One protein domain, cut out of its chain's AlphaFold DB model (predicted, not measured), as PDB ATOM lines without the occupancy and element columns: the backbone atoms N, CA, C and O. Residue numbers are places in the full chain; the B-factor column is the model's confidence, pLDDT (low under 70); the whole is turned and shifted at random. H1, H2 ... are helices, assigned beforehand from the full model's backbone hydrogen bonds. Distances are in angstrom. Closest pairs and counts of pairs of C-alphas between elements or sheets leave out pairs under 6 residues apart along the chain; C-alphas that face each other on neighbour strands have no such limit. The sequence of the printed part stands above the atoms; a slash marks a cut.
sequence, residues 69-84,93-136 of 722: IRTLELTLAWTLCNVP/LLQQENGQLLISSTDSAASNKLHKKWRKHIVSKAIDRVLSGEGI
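Overview. This is residues 69 to 84 and 93 to 136 of the 722 residues of the protein "Zn(2)-C6 fungal-type domain-containing protein" of Verruconis gallopava (UniProt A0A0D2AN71). Four helices make a loose, open frame with few contacts: H3 and H4 follow each other along the longest axis with a corner between them, H2 stands at the first end of H3, and H1 comes near H4 close to its own beginning. Residues 76 to 84, of which 76 to 82 belong to H1, stick out. The printed part has 60 residues with four named helices, H1 to H4 in order, and no named strand; the class is all helix. It is loose, with a radius of gyration of the C-alphas of 13.7 A and spans of 40 by 27 by 17 A.

Along the chain. H1 is residues 69 to 82, 19.9 A from first to last C-alpha, beginning at C-alpha 69 (-19.687, -21.505, -28.927). H2 is residues 97 to 104, 10.3 A long. H3 is residues 109 to 120, 16.6 A long, and H4 is residues 122 to 132, 15.4 A long, ending at C-alpha 132 (-29.832, -14.575, -35.278).

Arrangement. H1 and H4 are close but not clearly touching, with the closest C-alphas, of Thr 71 and Ile 127, 7.3 A apart; they run opposite ways at a steep tilt of 42 degrees. H1 is apart from H2 and H3. H2 and H3 only just touch, only at the corner by their link, with 3 pairs of C-alphas within 8 A; H3 does so with residues 110 to 111 alone. Their closest C-alphas, of Leu 102 and Ser 111, are 5.3 A apart, and they run the same way at a steep tilt of 47 degrees. H3 and H4 are close but not clearly touching, the C-alphas of Trp 118 and Ser 124 being closest at 6.5 A; their steep tilt of 68 degrees is only just short of about perpendicular. H2 and H4 are apart. In H1, H2, H3 and H4 every O i to N i+4 pair is within hydrogen-bond range.

Size, cuts and confidence. The C-alphas farthest apart, of Glu 97 and Gly 135, are 40.7 A apart. Residues 85 to 92 are not printed, and C-alphas 84 and 93 are 15.6 A apart across this cut. The links H2 to H3 and H3 to H4 are tight. The mean pLDDT of the printed part is 78.6, and residues 104 to 107 and 133 to 136 are under 70.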
ATOM      1  N   ILE A  69     -20.489 -20.686 -29.852       81.62
ATOM      2  CA  ILE A  69     -19.687 -21.505 -28.927       81.62
ATOM      3  C   ILE A  69     -19.905 -21.026 -27.479       81.62
ATOM      4  O   ILE A  69     -20.251 -21.827 -26.619       81.62
ATOM      5  N   ARG A  70     -19.848 -19.707 -27.245       80.50
ATOM      6  CA  ARG A  70     -20.115 -19.073 -25.944       80.50
ATOM      7  C   ARG A  70     -21.518 -19.395 -25.409       80.50
ATOM      8  O   ARG A  70     -21.687 -19.627 -24.217       80.50
ATOM      9  N   THR A  71     -22.533 -19.432 -26.270       85.88
ATOM     10  CA  THR A  71     -23.905 -19.791 -25.884       85.88
ATOM     11  C   THR A  71     -24.038 -21.282 -25.573       85.88
ATOM     12  O   THR A  71     -24.753 -21.626 -24.634       85.88
ATOM     13  N   LEU A  72     -23.330 -22.169 -26.285       85.12
ATOM     14  CA  LEU A  72     -23.264 -23.593 -25.935       85.12
ATOM     15  C   LEU A  72     -22.576 -23.815 -24.580       85.12
ATOM     16  O   LEU A  72     -23.139 -24.510 -23.740       85.12
ATOM     17  N   GLU A  73     -21.424 -23.180 -24.338       86.56
ATOM     18  CA  GLU A  73     -20.719 -23.199 -23.043       86.56
ATOM     19  C   GLU A  73     -21.638 -22.765 -21.895       86.56
ATOM     20  O   GLU A  73     -21.754 -23.466 -20.894       86.56
ATOM     21  N   LEU A  74     -22.328 -21.628 -22.049       82.38
ATOM     22  CA  LEU A  74     -23.236 -21.095 -21.030       82.38
ATOM     23  C   LEU A  74     -24.475 -21.980 -20.825       82.38
ATOM     24  O   LEU A  74     -24.938 -22.114 -19.697       82.38
ATOM     25  N   THR A  75     -24.989 -22.621 -21.880       86.75
ATOM     26  CA  THR A  75     -26.113 -23.572 -21.770       86.75
ATOM     27  C   THR A  75     -25.683 -24.848 -21.039       86.75
ATOM     28  O   THR A  75     -26.423 -25.357 -20.193       86.75
ATOM     29  N   LEU A  76     -24.477 -25.352 -21.324       88.56
ATOM     30  CA  LEU A  76     -23.901 -26.513 -20.645       88.56
ATOM     31  C   LEU A  76     -23.629 -26.202 -19.169       88.56
ATOM     32  O   LEU A  76     -24.107 -26.932 -18.309       88.56
ATOM     33  N   ALA A  77     -22.961 -25.087 -18.867       83.38
ATOM     34  CA  ALA A  77     -22.716 -24.640 -17.496       83.38
ATOM     35  C   ALA A  77     -24.024 -24.439 -16.711       83.38
ATOM     36  O   ALA A  77     -24.132 -24.890 -15.574       83.38
ATOM     37  N   TRP A  78     -25.055 -23.846 -17.328       89.69
ATOM     38  CA  TRP A  78     -26.375 -23.745 -16.702       89.69
ATOM     39  C   TRP A  78     -26.973 -25.125 -16.404       89.69
ATOM     40  O   TRP A  78     -27.513 -25.327 -15.320       89.69
ATOM     41  N   THR A  79     -26.835 -26.091 -17.318       89.38
ATOM     42  CA  THR A  79     -27.302 -27.469 -17.090       89.38
ATOM     43  C   THR A  79     -26.582 -28.103 -15.901       89.38
ATOM     44  O   THR A  79     -27.249 -28.610 -15.005       89.38
ATOM     45  N   LEU A  80     -25.251 -28.000 -15.848       87.88
ATOM     46  CA  LEU A  80     -24.433 -28.558 -14.767       87.88
ATOM     47  C   LEU A  80     -24.814 -27.970 -13.399       87.88
ATOM     48  O   LEU A  80     -25.064 -28.715 -12.457       87.88
ATOM     49  N   CYS A  81     -24.968 -26.646 -13.297       82.12
ATOM     50  CA  CYS A  81     -25.322 -25.997 -12.030       82.12
ATOM     51  C   CYS A  81     -26.783 -26.210 -11.580       82.12
ATOM     52  O   CYS A  81     -27.083 -25.963 -10.414       82.12
ATOM     53  N   ASN A  82     -27.701 -26.609 -12.472       82.19
ATOM     54  CA  ASN A  82     -29.142 -26.702 -12.172       82.19
ATOM     55  C   ASN A  82     -29.708 -28.134 -12.238       82.19
ATOM     56  O   ASN A  82     -30.840 -28.355 -11.808       82.19
ATOM     57  N   VAL A  83     -28.954 -29.112 -12.751       86.81
ATOM     58  CA  VAL A  83     -29.358 -30.524 -12.827       86.81
ATOM     59  C   VAL A  83     -28.396 -31.375 -11.982       86.81
ATOM     60  O   VAL A  83     -27.297 -31.687 -12.447       86.81
ATOM     61  N   PRO A  84     -28.772 -31.774 -10.751       82.19
ATOM     62  CA  PRO A  84     -27.896 -32.562  -9.883       82.19
ATOM     63  C   PRO A  84     -27.601 -33.941 -10.491       82.19
ATOM     64  O   PRO A  84     -28.480 -34.551 -11.105       82.19
ATOM     65  N   LEU A  93     -18.685 -40.362 -18.159       81.94
ATOM     66  CA  LEU A  93     -18.621 -40.499 -19.618       81.94
ATOM     67  C   LEU A  93     -17.249 -40.080 -20.180       81.94
ATOM     68  O   LEU A  93     -16.739 -40.721 -21.097       81.94
ATOM     69  N   LEU A  94     -16.635 -39.027 -19.632       81.56
ATOM     70  CA  LEU A  94     -15.312 -38.540 -20.039       81.56
ATOM     71  C   LEU A  94     -14.144 -39.363 -19.468       81.56
ATOM     72  O   LEU A  94     -13.041 -39.289 -20.006       81.56
ATOM     73  N   GLN A  95     -14.350 -40.170 -18.427       82.06
ATOM     74  CA  GLN A  95     -13.337 -41.112 -17.927       82.06
ATOM     75  C   GLN A  95     -13.245 -42.388 -18.775       82.06
ATOM     76  O   GLN A  95     -12.203 -43.041 -18.787       82.06
ATOM     77  N   GLN A  96     -14.303 -42.743 -19.506       83.06
ATOM     78  CA  GLN A  96     -14.336 -43.938 -20.348       83.06
ATOM     79  C   GLN A  96     -13.797 -43.630 -21.755       83.06
ATOM     80  O   GLN A  96     -14.293 -42.733 -22.436       83.06
ATOM     81  N   GLU A  97     -12.815 -44.402 -22.237       73.44
ATOM     82  CA  GLU A  97     -12.170 -44.195 -23.553       73.44
ATOM     83  C   GLU A  97     -13.182 -44.145 -24.714       73.44
ATOM     84  O   GLU A  97     -13.049 -43.362 -25.656       73.44
ATOM     85  N   ASN A  98     -14.245 -44.949 -24.640       73.25
ATOM     86  CA  ASN A  98     -15.313 -44.978 -25.637       73.25
ATOM     87  C   ASN A  98     -16.236 -43.736 -25.581       73.25
ATOM     88  O   ASN A  98     -16.719 -43.303 -26.628       73.25
ATOM     89  N   GLY A  99     -16.438 -43.131 -24.407       70.81
ATOM     90  CA  GLY A  99     -17.142 -41.858 -24.230       70.81
ATOM     91  C   GLY A  99     -16.293 -40.654 -24.653       70.81
ATOM     92  O   GLY A  99     -16.792 -39.761 -25.343       70.81
ATOM     93  N   GLN A 100     -14.982 -40.683 -24.387       71.19
ATOM     94  CA  GLN A 100     -14.025 -39.730 -24.965       71.19
ATOM     95  C   GLN A 100     -14.067 -39.767 -26.498       71.19
ATOM     96  O   GLN A 100     -14.178 -38.720 -27.136       71.19
ATOM     97  N   LEU A 101     -14.042 -40.958 -27.108       70.06
ATOM     98  CA  LEU A 101     -14.169 -41.123 -28.562       70.06
ATOM     99  C   LEU A 101     -15.543 -40.675 -29.091       70.06
ATOM    100  O   LEU A 101     -15.613 -40.117 -30.187       70.06
ATOM    101  N   LEU A 102     -16.628 -40.860 -28.332       74.56
ATOM    102  CA  LEU A 102     -17.970 -40.393 -28.704       74.56
ATOM    103  C   LEU A 102     -18.062 -38.860 -28.808       74.56
ATOM    104  O   LEU A 102     -18.788 -38.366 -29.668       74.56
ATOM    105  N   ILE A 103     -17.335 -38.127 -27.960       74.75
ATOM    106  CA  ILE A 103     -17.340 -36.653 -27.917       74.75
ATOM    107  C   ILE A 103     -16.266 -36.043 -28.833       74.75
ATOM    108  O   ILE A 103     -16.511 -35.014 -29.459       74.75
ATOM    109  N   SER A 104     -15.087 -36.664 -28.935       66.25
ATOM    110  CA  SER A 104     -13.941 -36.112 -29.678       66.25
ATOM    111  C   SER A 104     -13.890 -36.484 -31.165       66.25
ATOM    112  O   SER A 104     -13.266 -35.758 -31.940       66.25
ATOM    113  N   SER A 105     -14.525 -37.582 -31.595       67.06
ATOM    114  CA  SER A 105     -14.478 -37.998 -33.004       67.06
ATOM    115  C   SER A 105     -15.531 -37.294 -33.867       67.06
ATOM    116  O   SER A 105     -16.733 -37.314 -33.588       67.06
ATOM    117  N   THR A 106     -15.072 -36.703 -34.970       56.41
ATOM    118  CA  THR A 106     -15.898 -35.998 -35.964       56.41
ATOM    119  C   THR A 106     -16.768 -36.936 -36.803       56.41
ATOM    120  O   THR A 106     -17.889 -36.585 -37.169       56.41
ATOM    121  N   ASP A 107     -16.275 -38.145 -37.080       56.88
ATOM    122  CA  ASP A 107     -16.812 -39.014 -38.138       56.88
ATOM    123  C   ASP A 107     -17.411 -40.338 -37.626       56.88
ATOM    124  O   ASP A 107     -17.898 -41.150 -38.410       56.88
ATOM    125  N   SER A 108     -17.450 -40.564 -36.307       76.62
ATOM    126  CA  SER A 108     -18.123 -41.742 -35.738       76.62
ATOM    127  C   SER A 108     -19.631 -41.708 -36.005       76.62
ATOM    128  O   SER A 108     -20.290 -40.679 -35.824       76.62
ATOM    129  N   ALA A 109     -20.210 -42.857 -36.368       73.00
ATOM    130  CA  ALA A 109     -21.652 -43.003 -36.561       73.00
ATOM    131  C   ALA A 109     -22.453 -42.676 -35.283       73.00
ATOM    132  O   ALA A 109     -23.551 -42.122 -35.365       73.00
ATOM    133  N   ALA A 110     -21.893 -42.953 -34.099       70.94
ATOM    134  CA  ALA A 110     -22.522 -42.636 -32.817       70.94
ATOM    135  C   ALA A 110     -22.482 -41.125 -32.510       70.94
ATOM    136  O   ALA A 110     -23.515 -40.551 -32.157       70.94
ATOM    137  N   SER A 111     -21.335 -40.473 -32.743       73.81
ATOM    138  CA  SER A 111     -21.167 -39.010 -32.645       73.81
ATOM    139  C   SER A 111     -22.145 -38.287 -33.582       73.81
ATOM    140  O   SER A 111     -22.956 -37.458 -33.158       73.81
ATOM    141  N   ASN A 112     -22.208 -38.719 -34.845       77.19
ATOM    142  CA  ASN A 112     -23.143 -38.188 -35.835       77.19
ATOM    143  C   ASN A 112     -24.620 -38.423 -35.464       77.19
ATOM    144  O   ASN A 112     -25.456 -37.546 -35.695       77.19
ATOM    145  N   LYS A 113     -24.968 -39.560 -34.843       81.94
ATOM    146  CA  LYS A 113     -26.325 -39.830 -34.328       81.94
ATOM    147  C   LYS A 113     -26.687 -38.901 -33.161       81.94
ATOM    148  O   LYS A 113     -27.824 -38.430 -33.099       81.94
ATOM    149  N   LEU A 114     -25.735 -38.586 -32.280       79.50
ATOM    150  CA  LEU A 114     -25.918 -37.647 -31.168       79.50
ATOM    151  C   LEU A 114     -26.056 -36.195 -31.660       79.50
ATOM    152  O   LEU A 114     -27.013 -35.514 -31.290       79.50
ATOM    153  N   HIS A 115     -25.197 -35.740 -32.577       79.94
ATOM    154  CA  HIS A 115     -25.304 -34.403 -33.177       79.94
ATOM    155  C   HIS A 115     -26.599 -34.231 -34.001       79.94
ATOM    156  O   HIS A 115     -27.255 -33.189 -33.909       79.94
ATOM    157  N   LYS A 116     -27.051 -35.272 -34.724       82.69
ATOM    158  CA  LYS A 116     -28.379 -35.292 -35.376       82.69
ATOM    159  C   LYS A 116     -29.531 -35.167 -34.365       82.69
ATOM    160  O   LYS A 116     -30.511 -34.491 -34.675       82.69
ATOM    161  N   LYS A 117     -29.431 -35.757 -33.161       85.81
ATOM    162  CA  LYS A 117     -30.414 -35.538 -32.077       85.81
ATOM    163  C   LYS A 117     -30.376 -34.094 -31.562       85.81
ATOM    164  O   LYS A 117     -31.431 -33.468 -31.498       85.81
ATOM    165  N   TRP A 118     -29.192 -33.548 -31.267       83.81
ATOM    166  CA  TRP A 118     -29.029 -32.158 -30.810       83.81
ATOM    167  C   TRP A 118     -29.685 -31.156 -31.769       83.81
ATOM    168  O   TRP A 118     -30.522 -30.359 -31.351       83.81
ATOM    169  N   ARG A 119     -29.407 -31.263 -33.076       83.19
ATOM    170  CA  ARG A 119     -29.987 -30.381 -34.106       83.19
ATOM    171  C   ARG A 119     -31.503 -30.518 -34.293       83.19
ATOM    172  O   ARG A 119     -32.128 -29.593 -34.809       83.19
ATOM    173  N   LYS A 120     -32.117 -31.627 -33.865       80.38
ATOM    174  CA  LYS A 120     -33.585 -31.766 -33.816       80.38
ATOM    175  C   LYS A 120     -34.197 -31.162 -32.540       80.38
ATOM    176  O   LYS A 120     -35.383 -30.832 -32.559       80.38
ATOM    177  N   HIS A 121     -33.421 -30.987 -31.466       85.50
ATOM    178  CA  HIS A 121     -33.909 -30.544 -30.157       85.50
ATOM    179  C   HIS A 121     -34.326 -29.063 -30.132       85.50
ATOM    180  O   HIS A 121     -33.703 -28.210 -30.770       85.50
ATOM    181  N   ILE A 122     -35.365 -28.739 -29.350       83.50
ATOM    182  CA  ILE A 122     -35.926 -27.379 -29.269       83.50
ATOM    183  C   ILE A 122     -34.904 -26.350 -28.761       83.50
ATOM    184  O   ILE A 122     -34.865 -25.230 -29.264       83.50
ATOM    185  N   VAL A 123     -34.006 -26.754 -27.856       83.38
ATOM    186  CA  VAL A 123     -32.945 -25.887 -27.311       83.38
ATOM    187  C   VAL A 123     -31.954 -25.441 -28.396       83.38
ATOM    188  O   VAL A 123     -31.627 -24.260 -28.446       83.38
ATOM    189  N   SER A 124     -31.539 -26.318 -29.327       83.62
ATOM    190  CA  SER A 124     -30.680 -25.892 -30.450       83.62
ATOM    191  C   SER A 124     -31.387 -24.855 -31.321       83.62
ATOM    192  O   SER A 124     -30.770 -23.868 -31.705       83.62
ATOM    193  N   LYS A 125     -32.684 -25.047 -31.599       84.38
ATOM    194  CA  LYS A 125     -33.481 -24.111 -32.412       84.38
ATOM    195  C   LYS A 125     -33.674 -22.759 -31.717       84.38
ATOM    196  O   LYS A 125     -33.641 -21.730 -32.385       84.38
ATOM    197  N   ALA A 126     -33.833 -22.750 -30.393       81.50
ATOM    198  CA  ALA A 126     -33.883 -21.522 -29.601       81.50
ATOM    199  C   ALA A 126     -32.539 -20.772 -29.631       81.50
ATOM    200  O   ALA A 126     -32.522 -19.570 -29.883       81.50
ATOM    201  N   ILE A 127     -31.416 -21.481 -29.464       83.94
ATOM    202  CA  ILE A 127     -30.058 -20.914 -29.557       83.94
ATOM    203  C   ILE A 127     -29.799 -20.316 -30.951       83.94
ATOM    204  O   ILE A 127     -29.365 -19.167 -31.047       83.94
ATOM    205  N   ASP A 128     -30.117 -21.054 -32.022       80.44
ATOM    206  CA  ASP A 128     -29.955 -20.590 -33.409       80.44
ATOM    207  C   ASP A 128     -30.811 -19.317 -33.690       80.44
ATOM    208  O   ASP A 128     -30.362 -18.431 -34.423       80.44
ATOM    209  N   ARG A 129     -31.999 -19.156 -33.069       80.81
ATOM    210  CA  ARG A 129     -32.819 -17.920 -33.153       80.81
ATOM    211  C   ARG A 129     -32.245 -16.752 -32.351       80.81
ATOM    212  O   ARG A 129     -32.105 -15.660 -32.903       80.81
ATOM    213  N   VAL A 130     -31.863 -16.978 -31.091       80.25
ATOM    214  CA  VAL A 130     -31.274 -15.951 -30.203       80.25
ATOM    215  C   VAL A 130     -30.045 -15.306 -30.845       80.25
ATOM    216  O   VAL A 130     -29.922 -14.084 -30.867       80.25
ATOM    217  N   LEU A 131     -29.165 -16.115 -31.437       75.88
ATOM    218  CA  LEU A 131     -27.944 -15.645 -32.103       75.88
ATOM    219  C   LEU A 131     -28.190 -15.016 -33.480       75.88
ATOM    220  O   LEU A 131     -27.328 -14.302 -33.997       75.88
ATOM    221  N   SER A 132     -29.368 -15.245 -34.060       76.62
ATOM    222  CA  SER A 132     -29.832 -14.575 -35.278       76.62
ATOM    223  C   SER A 132     -30.603 -13.277 -34.989       76.62
ATOM    224  O   SER A 132     -30.902 -12.534 -35.921       76.62
ATOM    225  N   GLY A 133     -30.881 -12.970 -33.713       68.31
ATOM    226  CA  GLY A 133     -31.630 -11.784 -33.283       68.31
ATOM    227  C   GLY A 133     -33.154 -11.918 -33.390       68.31
ATOM    228  O   GLY A 133     -33.854 -10.908 -33.346       68.31
ATOM    229  N   GLU A 134     -33.676 -13.138 -33.543       69.19
ATOM    230  CA  GLU A 134     -35.115 -13.408 -33.640       69.19
ATOM    231  C   GLU A 134     -35.751 -13.649 -32.262       69.19
ATOM    232  O   GLU A 134     -35.135 -14.205 -31.351       69.19
ATOM    233  N   GLY A 135     -37.020 -13.254 -32.114       61.03
ATOM    234  CA  GLY A 135     -37.785 -13.456 -30.884       61.03
ATOM    235  C   GLY A 135     -38.070 -14.936 -30.589       61.03
ATOM    236  O   GLY A 135     -38.393 -15.722 -31.480       61.03
ATOM    237  N   ILE A 136     -37.992 -15.311 -29.309       65.12
ATOM    238  CA  ILE A 136     -38.269 -16.682 -28.842       65.12
ATOM    239  C   ILE A 136     -39.782 -16.986 -28.805       65.12
ATOM    240  O   ILE A 136     -40.151 -18.154 -28.874       65.12
TER     241      ILE A 136